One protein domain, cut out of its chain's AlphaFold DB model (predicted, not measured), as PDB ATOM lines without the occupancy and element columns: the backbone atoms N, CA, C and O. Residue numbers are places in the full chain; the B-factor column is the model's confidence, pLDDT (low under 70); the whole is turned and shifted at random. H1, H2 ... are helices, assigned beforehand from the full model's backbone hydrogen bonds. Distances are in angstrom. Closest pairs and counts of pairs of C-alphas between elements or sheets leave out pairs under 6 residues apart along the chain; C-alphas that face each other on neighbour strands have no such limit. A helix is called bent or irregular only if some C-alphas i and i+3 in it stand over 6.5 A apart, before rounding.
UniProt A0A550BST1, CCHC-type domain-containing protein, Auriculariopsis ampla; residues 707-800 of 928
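What this domain is: This is residues 707 to 800 of the 928 residues of the protein "CCHC-type domain-containing protein" of Auriculariopsis ampla (UniProt A0A550BST1). Two helices, H1 and H3, cross near their middles as a slanted pair on one side of the model, and a long coil of loop, residues 724 to 763, winds through the rest of it. A third helix, H2, follows that coil and lies away from the pair, touching neither; from its last turn, residues 772 to 780 stick out on the way to H3. You are reading 94 printed residues with three named helices, in the order H1, H2, H3, and no named strand. The class is all helix, although under half of the residues, 43 of 94, are in named elements. The whole is compact, with a radius of gyration of the C-alphas of 13.2 A, and spans 38 by 29 by 21 A.

How they stand to each other: Start at H1, residues 707 to 723, and look from it to H3, residues 782 to 796. The two touch, with 21 pairs of C-alphas within 8 A. Their closest C-alphas are those of Ala 713 and Ala 791, 5.2 A apart, and their centres are 9.0 A apart. They run opposite ways at a steep tilt of 40 degrees. Then turn to H2, residues 764 to 774, which is apart from H1 and also from H3. In the backbone of H2 and H3 you will find every O i to N i+4 pair within hydrogen-bond range; in H1 it is 12 of 13.

Where its parts are: Find C-alpha 707 at (150.500, 106.431, 180.319); from there H1 runs 25.1 A to C-alpha 723 at (171.639, 100.659, 192.586). H1 is neither bent nor irregular, but only just: C-alphas 720 and 723 are 6.1 A apart. Next look for Trp 764, where H2 begins; its first and last C-alphas are 15.2 A apart. From Pro 782, H3 runs 20.9 A to C-alpha 796 at (155.014, 98.328, 172.508).

The domain as a whole: The printed part runs from residue 707 to 800 and has no cut. The two C-alphas farthest apart are those of Ala 728 and Glu 800, at 41.0 A, while the first and last printed C-alphas are 13.1 A apart. The link from H1 to H2 is long, with 40 residues, and its C-alphas lie 4 to 17 A from the mean of the C-alphas. The link from H2 to H3 is short, with 7 residues. Residues 772 to 780, of which 772 to 774 belong to H2, stand free; the body without them spans 35 by 28 by 20 A. The mean pLDDT of the printed part is 86.2, and it is under 70 at residues 776 to 780 and 798 to 800.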
ATOM      1  N   SER A 707     149.361 105.551 180.042       80.00
ATOM      2  CA  SER A 707     150.500 106.431 180.319       80.00
ATOM      3  C   SER A 707     150.965 106.315 181.774       80.00
ATOM      4  O   SER A 707     152.163 106.171 182.022       80.00
ATOM      5  N   ASP A 708     150.031 106.282 182.723       78.31
ATOM      6  CA  ASP A 708     150.306 106.227 184.162       78.31
ATOM      7  C   ASP A 708     150.907 104.876 184.558       78.31
ATOM      8  O   ASP A 708     151.940 104.817 185.229       78.31
ATOM      9  N   LEU A 709     150.340 103.771 184.055       77.50
ATOM     10  CA  LEU A 709     150.896 102.433 184.265       77.50
ATOM     11  C   LEU A 709     152.301 102.294 183.649       77.50
ATOM     12  O   LEU A 709     153.176 101.664 184.251       77.50
ATOM     13  N   PHE A 710     152.546 102.910 182.485       86.00
ATOM     14  CA  PHE A 710     153.891 102.999 181.911       86.00
ATOM     15  C   PHE A 710     154.829 103.825 182.801       86.00
ATOM     16  O   PHE A 710     155.936 103.370 183.078       86.00
ATOM     17  N   ALA A 711     154.402 104.997 183.282       84.62
ATOM     18  CA  ALA A 711     155.206 105.879 184.125       84.62
ATOM     19  C   ALA A 711     155.584 105.217 185.461       84.62
ATOM     20  O   ALA A 711     156.757 105.231 185.838       84.62
ATOM     21  N   VAL A 712     154.634 104.562 186.136       82.75
ATOM     22  CA  VAL A 712     154.882 103.798 187.370       82.75
ATOM     23  C   VAL A 712     155.877 102.662 187.114       82.75
ATOM     24  O   VAL A 712     156.891 102.571 187.807       82.75
ATOM     25  N   ALA A 713     155.654 101.831 186.089       79.19
ATOM     26  CA  ALA A 713     156.557 100.722 185.776       79.19
ATOM     27  C   ALA A 713     157.966 101.206 185.377       79.19
ATOM     28  O   ALA A 713     158.967 100.632 185.808       79.19
ATOM     29  N   TYR A 714     158.058 102.291 184.602       90.69
ATOM     30  CA  TYR A 714     159.317 102.923 184.203       90.69
ATOM     31  C   TYR A 714     160.081 103.476 185.414       90.69
ATOM     32  O   TYR A 714     161.280 103.222 185.550       90.69
ATOM     33  N   ASN A 715     159.393 104.169 186.326       85.44
ATOM     34  CA  ASN A 715     159.985 104.744 187.533       85.44
ATOM     35  C   ASN A 715     160.465 103.670 188.520       85.44
ATOM     36  O   ASN A 715     161.557 103.810 189.064       85.44
ATOM     37  N   VAL A 716     159.718 102.572 188.700       83.62
ATOM     38  CA  VAL A 716     160.153 101.432 189.532       83.62
ATOM     39  C   VAL A 716     161.455 100.826 188.998       83.62
ATOM     40  O   VAL A 716     162.390 100.608 189.769       83.62
ATOM     41  N   VAL A 717     161.565 100.609 187.683       85.00
ATOM     42  CA  VAL A 717     162.799 100.087 187.063       85.00
ATOM     43  C   VAL A 717     163.944 101.095 187.177       85.00
ATOM     44  O   VAL A 717     165.045 100.724 187.582       85.00
ATOM     45  N   ALA A 718     163.690 102.370 186.869       87.75
ATOM     46  CA  ALA A 718     164.696 103.428 186.928       87.75
ATOM     47  C   ALA A 718     165.221 103.670 188.353       87.75
ATOM     48  O   ALA A 718     166.404 103.949 188.524       87.75
ATOM     49  N   ALA A 719     164.373 103.553 189.378       83.75
ATOM     50  CA  ALA A 719     164.790 103.642 190.774       83.75
ATOM     51  C   ALA A 719     165.610 102.414 191.199       83.75
ATOM     52  O   ALA A 719     166.664 102.565 191.815       83.75
ATOM     53  N   LYS A 720     165.161 101.204 190.838       81.25
ATOM     54  CA  LYS A 720     165.759  99.951 191.319       81.25
ATOM     55  C   LYS A 720     167.086  99.613 190.629       81.25
ATOM     56  O   LYS A 720     168.020  99.186 191.298       81.25
ATOM     57  N   GLU A 721     167.238  99.898 189.331       76.56
ATOM     58  CA  GLU A 721     168.528  99.729 188.637       76.56
ATOM     59  C   GLU A 721     169.515 100.903 188.830       76.56
ATOM     60  O   GLU A 721     170.679 100.754 188.468       76.56
ATOM     61  N   ARG A 722     169.153 102.026 189.482       78.44
ATOM     62  CA  ARG A 722     170.161 103.022 189.939       78.44
ATOM     63  C   ARG A 722     171.160 102.433 190.940       78.44
ATOM     64  O   ARG A 722     172.290 102.902 191.002       78.44
ATOM     65  N   ALA A 723     170.756 101.408 191.693       72.69
ATOM     66  CA  ALA A 723     171.639 100.659 192.586       72.69
ATOM     67  C   ALA A 723     172.515  99.624 191.845       72.69
ATOM     68  O   ALA A 723     173.462  99.095 192.423       72.69
ATOM     69  N   TYR A 724     172.222  99.322 190.574       76.31
ATOM     70  CA  TYR A 724     172.938  98.314 189.798       76.31
ATOM     71  C   TYR A 724     174.076  98.959 188.999       76.31
ATOM     72  O   TYR A 724     173.852  99.622 187.984       76.31
ATOM     73  N   GLN A 725     175.323  98.745 189.427       77.56
ATOM     74  CA  GLN A 725     176.475  99.196 188.646       77.56
ATOM     75  C   GLN A 725     176.536  98.426 187.310       77.56
ATOM     76  O   GLN A 725     176.532  97.190 187.318       77.56
ATOM     77  N   PRO A 726     176.591  99.109 186.150       80.88
ATOM     78  CA  PRO A 726     176.666  98.433 184.861       80.88
ATOM     79  C   PRO A 726     177.979  97.639 184.748       80.88
ATOM     80  O   PRO A 726     179.016  98.103 185.228       80.88
ATOM     81  N   PRO A 727     177.974  96.461 184.097       84.06
ATOM     82  CA  PRO A 727     179.170  95.636 183.980       84.06
ATOM     83  C   PRO A 727     180.282  96.391 183.242       84.06
ATOM     84  O   PRO A 727     180.040  97.029 182.216       84.06
ATOM     85  N   ALA A 728     181.517  96.277 183.742       88.94
ATOM     86  CA  ALA A 728     182.682  97.014 183.234       88.94
ATOM     87  C   ALA A 728     182.986  96.771 181.739       88.94
ATOM     88  O   ALA A 728     183.665  97.575 181.103       88.94
ATOM     89  N   SER A 729     182.469  95.680 181.169       91.75
ATOM     90  CA  SER A 729     182.392  95.455 179.728       91.75
ATOM     91  C   SER A 729     181.095  94.720 179.384       91.75
ATOM     92  O   SER A 729     180.684  93.810 180.106       91.75
ATOM     93  N   TYR A 730     180.462  95.096 178.272       93.38
ATOM     94  CA  TYR A 730     179.294  94.399 177.730       93.38
ATOM     95  C   TYR A 730     179.741  93.311 176.738       93.38
ATOM     96  O   TYR A 730     180.689  93.530 175.983       93.38
ATOM     97  N   PRO A 731     179.071  92.142 176.695       93.00
ATOM     98  CA  PRO A 731     179.495  91.021 175.852       93.00
ATOM     99  C   PRO A 731     179.294  91.242 174.343       93.00
ATOM    100  O   PRO A 731     179.832  90.462 173.558       93.00
ATOM    101  N   PHE A 732     178.552  92.277 173.932       96.88
ATOM    102  CA  PHE A 732     178.358  92.663 172.532       96.88
ATOM    103  C   PHE A 732     178.681  94.155 172.315       96.88
ATOM    104  O   PHE A 732     178.457  94.958 173.224       96.88
ATOM    105  N   PRO A 733     179.166  94.563 171.122       96.62
ATOM    106  CA  PRO A 733     179.383  95.972 170.790       96.62
ATOM    107  C   PRO A 733     178.091  96.798 170.863       96.62
ATOM    108  O   PRO A 733     177.013  96.301 170.538       96.62
ATOM    109  N   LYS A 734     178.200  98.082 171.228       97.81
ATOM    110  CA  LYS A 734     177.057  99.007 171.321       97.81
ATOM    111  C   LYS A 734     176.323  99.147 169.987       97.81
ATOM    112  O   LYS A 734     176.823  99.759 169.047       97.81
ATOM    113  N   ALA A 735     175.096  98.638 169.936       96.50
ATOM    114  CA  ALA A 735     174.237  98.677 168.755       96.50
ATOM    115  C   ALA A 735     173.415  99.986 168.669       96.50
ATOM    116  O   ALA A 735     172.212  99.954 168.420       96.50
ATOM    117  N   ASP A 736     174.050 101.148 168.879       97.00
ATOM    118  CA  ASP A 736     173.382 102.462 169.013       97.00
ATOM    119  C   ASP A 736     172.596 102.926 167.764       97.00
ATOM    120  O   ASP A 736     171.819 103.883 167.841       97.00
ATOM    121  N   ALA A 737     172.760 102.237 166.628       96.00
ATOM    122  CA  ALA A 737     171.957 102.408 165.416       96.00
ATOM    123  C   ALA A 737     170.489 101.962 165.583       96.00
ATOM    124  O   ALA A 737     169.613 102.494 164.903       96.00
ATOM    125  N   TYR A 738     170.213 101.020 166.490       96.06
ATOM    126  CA  TYR A 738     168.861 100.559 166.810       96.06
ATOM    127  C   TYR A 738     168.254 101.465 167.885       96.06
ATOM    128  O   TYR A 738     168.906 101.759 168.894       96.06
ATOM    129  N   LYS A 739     167.015 101.923 167.664       96.31
ATOM    130  CA  LYS A 739     166.299 102.857 168.546       96.31
ATOM    131  C   LYS A 739     164.843 102.426 168.728       96.31
ATOM    132  O   LYS A 739     164.169 102.158 167.738       96.31
ATOM    133  N   SER A 740     164.363 102.397 169.969       94.94
ATOM    134  CA  SER A 740     162.949 102.137 170.297       94.94
ATOM    135  C   SER A 740     162.120 103.433 170.260       94.94
ATOM    136  O   SER A 740     162.692 104.522 170.319       94.94
ATOM    137  N   LYS A 741     160.775 103.342 170.225       93.25
ATOM    138  CA  LYS A 741     159.866 104.521 170.241       93.25
ATOM    139  C   LYS A 741     160.149 105.483 171.408       93.25
ATOM    140  O   LYS A 741     160.126 106.696 171.229       93.25
ATOM    141  N   LYS A 742     160.393 104.933 172.603       93.00
ATOM    142  CA  LYS A 742     160.814 105.647 173.819       93.00
ATOM    143  C   LYS A 742     162.107 104.998 174.335       93.00
ATOM    144  O   LYS A 742     162.202 103.768 174.261       93.00
ATOM    145  N   PRO A 743     163.088 105.757 174.861       92.38
ATOM    146  CA  PRO A 743     164.297 105.170 175.438       92.38
ATOM    147  C   PRO A 743     163.953 104.266 176.637       92.38
ATOM    148  O   PRO A 743     162.941 104.500 177.302       92.38
ATOM    149  N   PRO A 744     164.753 103.225 176.921       95.19
ATOM    150  CA  PRO A 744     164.610 102.439 178.140       95.19
ATOM    151  C   PRO A 744     165.060 103.227 179.383       95.19
ATOM    152  O   PRO A 744     165.918 104.107 179.271       95.19
ATOM    153  N   PRO A 745     164.569 102.864 180.584       92.81
ATOM    154  CA  PRO A 745     165.034 103.456 181.842       92.81
ATOM    155  C   PRO A 745     166.525 103.183 182.107       92.81
ATOM    156  O   PRO A 745     167.184 103.968 182.787       92.81
ATOM    157  N   THR A 746     167.071 102.098 181.544       92.88
ATOM    158  CA  THR A 746     168.472 101.682 181.682       92.88
ATOM    159  C   THR A 746     169.050 101.109 180.384       92.88
ATOM    160  O   THR A 746     168.300 100.615 179.535       92.88
ATOM    161  N   PRO A 747     170.382 101.187 180.177       95.50
ATOM    162  CA  PRO A 747     171.015 100.696 178.956       95.50
ATOM    163  C   PRO A 747     170.836  99.186 178.762       95.50
ATOM    164  O   PRO A 747     170.908  98.411 179.714       95.50
ATOM    165  N   CYS A 748     170.677  98.766 177.504       95.75
ATOM    166  CA  CYS A 748     170.490  97.373 177.111       95.75
ATOM    167  C   CYS A 748     171.548  96.447 177.743       95.75
ATOM    168  O   CYS A 748     172.747  96.605 177.501       95.75
ATOM    169  N   ARG A 749     171.105  95.427 178.490       94.25
ATOM    170  CA  ARG A 749     171.965  94.479 179.222       94.25
ATOM    171  C   ARG A 749     172.894  93.663 178.306       94.25
ATOM    172  O   ARG A 749     173.935  93.200 178.763       94.25
ATOM    173  N   ALA A 750     172.560  93.523 177.018       96.06
ATOM    174  CA  ALA A 750     173.392  92.820 176.037       96.06
ATOM    175  C   ALA A 750     174.552  93.670 175.483       96.06
ATOM    176  O   ALA A 750     175.667  93.165 175.360       96.06
ATOM    177  N   CYS A 751     174.306  94.941 175.140       97.06
ATOM    178  CA  CYS A 751     175.242  95.759 174.351       97.06
ATOM    179  C   CYS A 751     175.635  97.108 174.984       97.06
ATOM    180  O   CYS A 751     176.528  97.781 174.479       97.06
ATOM    181  N   GLY A 752     174.967  97.542 176.056       96.56
ATOM    182  CA  GLY A 752     175.229  98.816 176.733       96.56
ATOM    183  C   GLY A 752     174.710 100.070 176.017       96.56
ATOM    184  O   GLY A 752     175.098 101.180 176.390       96.56
ATOM    185  N   SER A 753     173.863  99.925 174.992       96.88
ATOM    186  CA  SER A 753     173.201 101.054 174.320       96.88
ATOM    187  C   SER A 753     172.110 101.671 175.197       96.88
ATOM    188  O   SER A 753     171.344 100.945 175.825       96.88
ATOM    189  N   LYS A 754     171.992 103.003 175.196       96.62
ATOM    190  CA  LYS A 754     170.879 103.735 175.837       96.62
ATOM    191  C   LYS A 754     169.685 103.975 174.899       96.62
ATOM    192  O   LYS A 754     168.714 104.598 175.313       96.62
ATOM    193  N   ASN A 755     169.753 103.520 173.646       96.94
ATOM    194  CA  ASN A 755     168.801 103.917 172.604       96.94
ATOM    195  C   ASN A 755     167.639 102.931 172.411       96.94
ATOM    196  O   ASN A 755     166.607 103.313 171.859       96.94
ATOM    197  N   HIS A 756     167.797 101.676 172.834       97.00
ATOM    198  CA  HIS A 756     166.805 100.623 172.627       97.00
ATOM    199  C   HIS A 756     166.660  99.705 173.841       97.00
ATOM    200  O   HIS A 756     167.615  99.462 174.583       97.00
ATOM    201  N   TRP A 757     165.451  99.179 174.030       96.75
ATOM    202  CA  TRP A 757     165.134  98.239 175.104       96.75
ATOM    203  C   TRP A 757     165.790  96.875 174.864       96.75
ATOM    204  O   TRP A 757     166.129  96.522 173.737       96.75
ATOM    205  N   ASN A 758     165.925  96.073 175.925       95.75
ATOM    206  CA  ASN A 758     166.554  94.749 175.876       95.75
ATOM    207  C   ASN A 758     166.069  93.889 174.697       95.75
ATOM    208  O   ASN A 758     166.895  93.380 173.951       95.75
ATOM    209  N   ARG A 759     164.749  93.794 174.490       95.31
ATOM    210  CA  ARG A 759     164.121  92.978 173.434       95.31
ATOM    211  C   ARG A 759     164.244  93.552 172.012       95.31
ATOM    212  O   ARG A 759     164.064  92.796 171.067       95.31
ATOM    213  N   ASP A 760     164.578  94.835 171.864       96.50
ATOM    214  CA  ASP A 760     164.822  95.492 170.568       96.50
ATOM    215  C   ASP A 760     166.296  95.374 170.115       96.50
ATOM    216  O   ASP A 760     166.660  95.803 169.017       96.50
ATOM    217  N   CYS A 761     167.175  94.815 170.953       97.06
ATOM    218  CA  CYS A 761     168.592  94.656 170.637       97.06
ATOM    219  C   CYS A 761     168.825  93.475 169.674       97.06
ATOM    220  O   CYS A 761     168.439  92.350 170.000       97.06
ATOM    221  N   PRO A 762     169.560  93.649 168.555       97.75
ATOM    222  CA  PRO A 762     169.854  92.562 167.608       97.75
ATOM    223  C   PRO A 762     170.704  91.427 168.211       97.75
ATOM    224  O   PRO A 762     170.801  90.347 167.632       97.75
ATOM    225  N   HIS A 763     171.318  91.656 169.375       97.38
ATOM    226  CA  HIS A 763     172.092  90.660 170.117       97.38
ATOM    227  C   HIS A 763     171.321  90.042 171.295       97.38
ATOM    228  O   HIS A 763     171.898  89.244 172.030       97.38
ATOM    229  N   TRP A 764     170.037  90.375 171.500       95.81
ATOM    230  CA  TRP A 764     169.282  89.929 172.679       95.81
ATOM    231  C   TRP A 764     169.168  88.408 172.786       95.81
ATOM    232  O   TRP A 764     169.470  87.847 173.837       95.81
ATOM    233  N   ASP A 765     168.812  87.721 171.700       95.25
ATOM    234  CA  ASP A 765     168.697  86.259 171.715       95.25
ATOM    235  C   ASP A 765     170.058  85.567 171.856       95.25
ATOM    236  O   ASP A 765     170.153  84.528 172.505       95.25
ATOM    237  N   GLN A 766     171.127  86.164 171.316       95.62
ATOM    238  CA  GLN A 766     172.499  85.666 171.478       95.62
ATOM    239  C   GLN A 766     172.970  85.819 172.931       95.62
ATOM    240  O   GLN A 766     173.538  84.885 173.495       95.62
ATOM    241  N   TYR A 767     172.675  86.966 173.551       95.19
ATOM    242  CA  TYR A 767     172.887  87.217 174.972       95.19
ATOM    243  C   TYR A 767     172.103  86.213 175.816       95.19
ATOM    244  O   TYR A 767     172.710  85.431 176.536       95.19
ATOM    245  N   ALA A 768     170.779  86.143 175.661       91.56
ATOM    246  CA  ALA A 768     169.925  85.256 176.443       91.56
ATOM    247  C   ALA A 768     170.242  83.762 176.229       91.56
ATOM    248  O   ALA A 768     170.117  82.972 177.163       91.56
ATOM    249  N   ALA A 769     170.679  83.344 175.036       91.38
ATOM    250  CA  ALA A 769     171.145  81.978 174.794       91.38
ATOM    251  C   ALA A 769     172.470  81.685 175.514       91.38
ATOM    252  O   ALA A 769     172.552  80.690 176.233       91.38
ATOM    253  N   LYS A 770     173.472  82.564 175.376       91.31
ATOM    254  CA  LYS A 770     174.764  82.441 176.066       91.31
ATOM    255  C   LYS A 770     174.587  82.437 177.589       91.31
ATOM    256  O   LYS A 770     175.127  81.574 178.269       91.31
ATOM    257  N   TRP A 771     173.762  83.336 178.114       86.19
ATOM    258  CA  TRP A 771     173.511  83.481 179.549       86.19
ATOM    259  C   TRP A 771     172.823  82.240 180.148       86.19
ATOM    260  O   TRP A 771     173.216  81.759 181.207       86.19
ATOM    261  N   ARG A 772     171.870  81.630 179.417       85.25
ATOM    262  CA  ARG A 772     171.289  80.318 179.777       85.25
ATOM    263  C   ARG A 772     172.304  79.166 179.720       85.25
ATOM    264  O   ARG A 772     172.115  78.184 180.429       85.25
ATOM    265  N   GLN A 773     173.336  79.248 178.875       85.69
ATOM    266  CA  GLN A 773     174.395  78.232 178.776       85.69
ATOM    267  C   GLN A 773     175.454  78.371 179.876       85.69
ATOM    268  O   GLN A 773     175.939  77.360 180.374       85.69
ATOM    269  N   GLU A 774     175.804  79.599 180.266       86.25
ATOM    270  CA  GLU A 774     176.828  79.872 181.285       86.25
ATOM    271  C   GLU A 774     176.379  79.510 182.710       86.25
ATOM    272  O   GLU A 774     177.203  79.477 183.620       86.25
ATOM    273  N   GLY A 775     175.087  79.231 182.928       76.19
ATOM    274  CA  GLY A 775     174.549  78.811 184.229       76.19
ATOM    275  C   GLY A 775     174.591  79.895 185.313       76.19
ATOM    276  O   GLY A 775     174.144  79.649 186.433       76.19
ATOM    277  N   MET A 776     175.087  81.092 184.981       68.19
ATOM    278  CA  MET A 776     175.033  82.282 185.819       68.19
ATOM    279  C   MET A 776     173.590  82.763 185.946       68.19
ATOM    280  O   MET A 776     173.169  83.709 185.288       68.19
ATOM    281  N   THR A 777     172.851  82.150 186.864       56.06
ATOM    282  CA  THR A 777     171.717  82.808 187.507       56.06
ATOM    283  C   THR A 777     172.284  83.920 188.391       56.06
ATOM    284  O   THR A 777     172.438  83.740 189.597       56.06
ATOM    285  N   VAL A 778     172.637  85.070 187.801       50.28
ATOM    286  CA  VAL A 778     172.692  86.305 188.597       50.28
ATOM    287  C   VAL A 778     171.307  86.461 189.205       50.28
ATOM    288  O   VAL A 778     170.307  86.274 188.507       50.28
ATOM    289  N   GLU A 779     171.253  86.773 190.496       47.88
ATOM    290  CA  GLU A 779     170.009  86.986 191.229       47.88
ATOM    291  C   GLU A 779     169.363  88.309 190.788       47.88
ATOM    292  O   GLU A 779     169.319  89.297 191.517       47.88
ATOM    293  N   PHE A 780     168.858  88.333 189.550       63.06
ATOM    294  CA  PHE A 780     167.874  89.311 189.127       63.06
ATOM    295  C   PHE A 780     166.642  89.098 189.995       63.06
ATOM    296  O   PHE A 780     165.874  88.156 189.800       63.06
ATOM    297  N   GLU A 781     166.479  89.983 190.972       71.94
ATOM    298  CA  GLU A 781     165.279  90.077 191.785       71.94
ATOM    299  C   GLU A 781     164.075  90.144 190.826       71.94
ATOM    300  O   GLU A 781     164.011  91.079 190.016       71.94
ATOM    301  N   PRO A 782     163.175  89.140 190.817       78.12
ATOM    302  CA  PRO A 782     162.295  88.871 189.673       78.12
ATOM    303  C   PRO A 782     161.360  90.042 189.361       78.12
ATOM    304  O   PRO A 782     161.023  90.281 188.202       78.12
ATOM    305  N   ASP A 783     161.031  90.831 190.380       76.25
ATOM    306  CA  ASP A 783     160.278  92.080 190.303       76.25
ATOM    307  C   ASP A 783     160.914  93.105 189.346       76.25
ATOM    308  O   ASP A 783     160.194  93.817 188.649       76.25
ATOM    309  N   THR A 784     162.253  93.172 189.265       81.25
ATOM    310  CA  THR A 784     162.968  94.084 188.347       81.25
ATOM    311  C   THR A 784     162.720  93.709 186.894       81.25
ATOM    312  O   THR A 784     162.357  94.558 186.081       81.25
ATOM    313  N   GLU A 785     162.854  92.424 186.561       85.06
ATOM    314  CA  GLU A 785     162.600  91.923 185.216       85.06
ATOM    315  C   GLU A 785     161.097  91.934 184.896       85.06
ATOM    316  O   GLU A 785     160.710  92.236 183.766       85.06
ATOM    317  N   GLN A 786     160.226  91.690 185.878       84.44
ATOM    318  CA  GLN A 786     158.781  91.820 185.708       84.44
ATOM    319  C   GLN A 786     158.371  93.270 185.409       84.44
ATOM    320  O   GLN A 786     157.617  93.483 184.459       84.44
ATOM    321  N   ALA A 787     158.898  94.254 186.145       83.31
ATOM    322  CA  ALA A 787     158.648  95.674 185.900       83.31
ATOM    323  C   ALA A 787     159.249  96.143 184.561       83.31
ATOM    324  O   ALA A 787     158.572  96.832 183.798       83.31
ATOM    325  N   TYR A 788     160.458  95.688 184.204       90.62
ATOM    326  CA  TYR A 788     161.082  95.975 182.902       90.62
ATOM    327  C   TYR A 788     160.232  95.436 181.744       90.62
ATOM    328  O   TYR A 788     159.959  96.148 180.777       90.62
ATOM    329  N   ASN A 789     159.761  94.188 181.845       89.38
ATOM    330  CA  ASN A 789     158.879  93.595 180.839       89.38
ATOM    331  C   ASN A 789     157.484  94.254 180.814       89.38
ATOM    332  O   ASN A 789     156.883  94.312 179.744       89.38
ATOM    333  N   ALA A 790     156.973  94.762 181.942       85.62
ATOM    334  CA  ALA A 790     155.705  95.495 181.997       85.62
ATOM    335  C   ALA A 790     155.805  96.868 181.315       85.62
ATOM    336  O   ALA A 790     154.993  97.173 180.442       85.62
ATOM    337  N   ALA A 791     156.842  97.654 181.624       87.81
ATOM    338  CA  ALA A 791     157.089  98.938 180.970       87.81
ATOM    339  C   ALA A 791     157.356  98.768 179.460       87.81
ATOM    340  O   ALA A 791     156.844  99.536 178.648       87.81
ATOM    341  N   TYR A 792     158.070  97.708 179.057       93.12
ATOM    342  CA  TYR A 792     158.243  97.362 177.642       93.12
ATOM    343  C   TYR A 792     156.921  96.983 176.953       93.12
ATOM    344  O   TYR A 792     156.675  97.398 175.819       93.12
ATOM    345  N   ALA A 793     156.052  96.214 177.620       87.88
ATOM    346  CA  ALA A 793     154.742  95.851 177.079       87.88
ATOM    347  C   ALA A 793     153.855  97.091 176.883       87.88
ATOM    348  O   ALA A 793     153.324  97.279 175.794       87.88
ATOM    349  N   ALA A 794     153.785  97.983 177.876       86.69
ATOM    350  CA  ALA A 794     153.042  99.244 177.778       86.69
ATOM    351  C   ALA A 794     153.635 100.233 176.745       86.69
ATOM    352  O   ALA A 794     152.918 101.076 176.221       86.69
ATOM    353  N   MET A 795     154.928 100.123 176.410       90.19
ATOM    354  CA  MET A 795     155.569 100.905 175.338       90.19
ATOM    355  C   MET A 795     155.295 100.341 173.933       90.19
ATOM    356  O   MET A 795     155.203 101.100 172.966       90.19
ATOM    357  N   THR A 796     155.182  99.015 173.803       85.25
ATOM    358  CA  THR A 796     155.014  98.328 172.508       85.25
ATOM    359  C   THR A 796     153.562  98.064 172.122       85.25
ATOM    360  O   THR A 796     153.272  97.945 170.931       85.25
ATOM    361  N   GLN A 797     152.645  97.993 173.088       78.88
ATOM    362  CA  GLN A 797     151.211  97.874 172.842       78.88
ATOM    363  C   GLN A 797     150.580  99.261 172.692       78.88
ATOM    364  O   GLN A 797     150.173  99.876 173.673       78.88
ATOM    365  N   ASP A 798     150.445  99.725 171.446       60.84
ATOM    366  CA  ASP A 798     149.515 100.810 171.117       60.84
ATOM    367  C   ASP A 798     148.093 100.330 171.492       60.84
ATOM    368  O   ASP A 798     147.541  99.420 170.863       60.84
ATOM    369  N   PHE A 799     147.558 100.855 172.602       52.66
ATOM    370  CA  PHE A 799     146.579 100.155 173.455       52.66
ATOM    371  C   PHE A 799     145.243  99.834 172.759       52.66
ATOM    372  O   PHE A 799     144.617  98.811 173.044       52.66
ATOM    373  N   GLU A 800     144.852 100.638 171.765       47.09
ATOM    374  CA  GLU A 800     143.688 100.406 170.895       47.09
ATOM    375  C   GLU A 800     143.670  98.993 170.289       47.09
ATOM    376  O   GLU A 800     142.618  98.361 170.165       47.09
TER     377      GLU A 800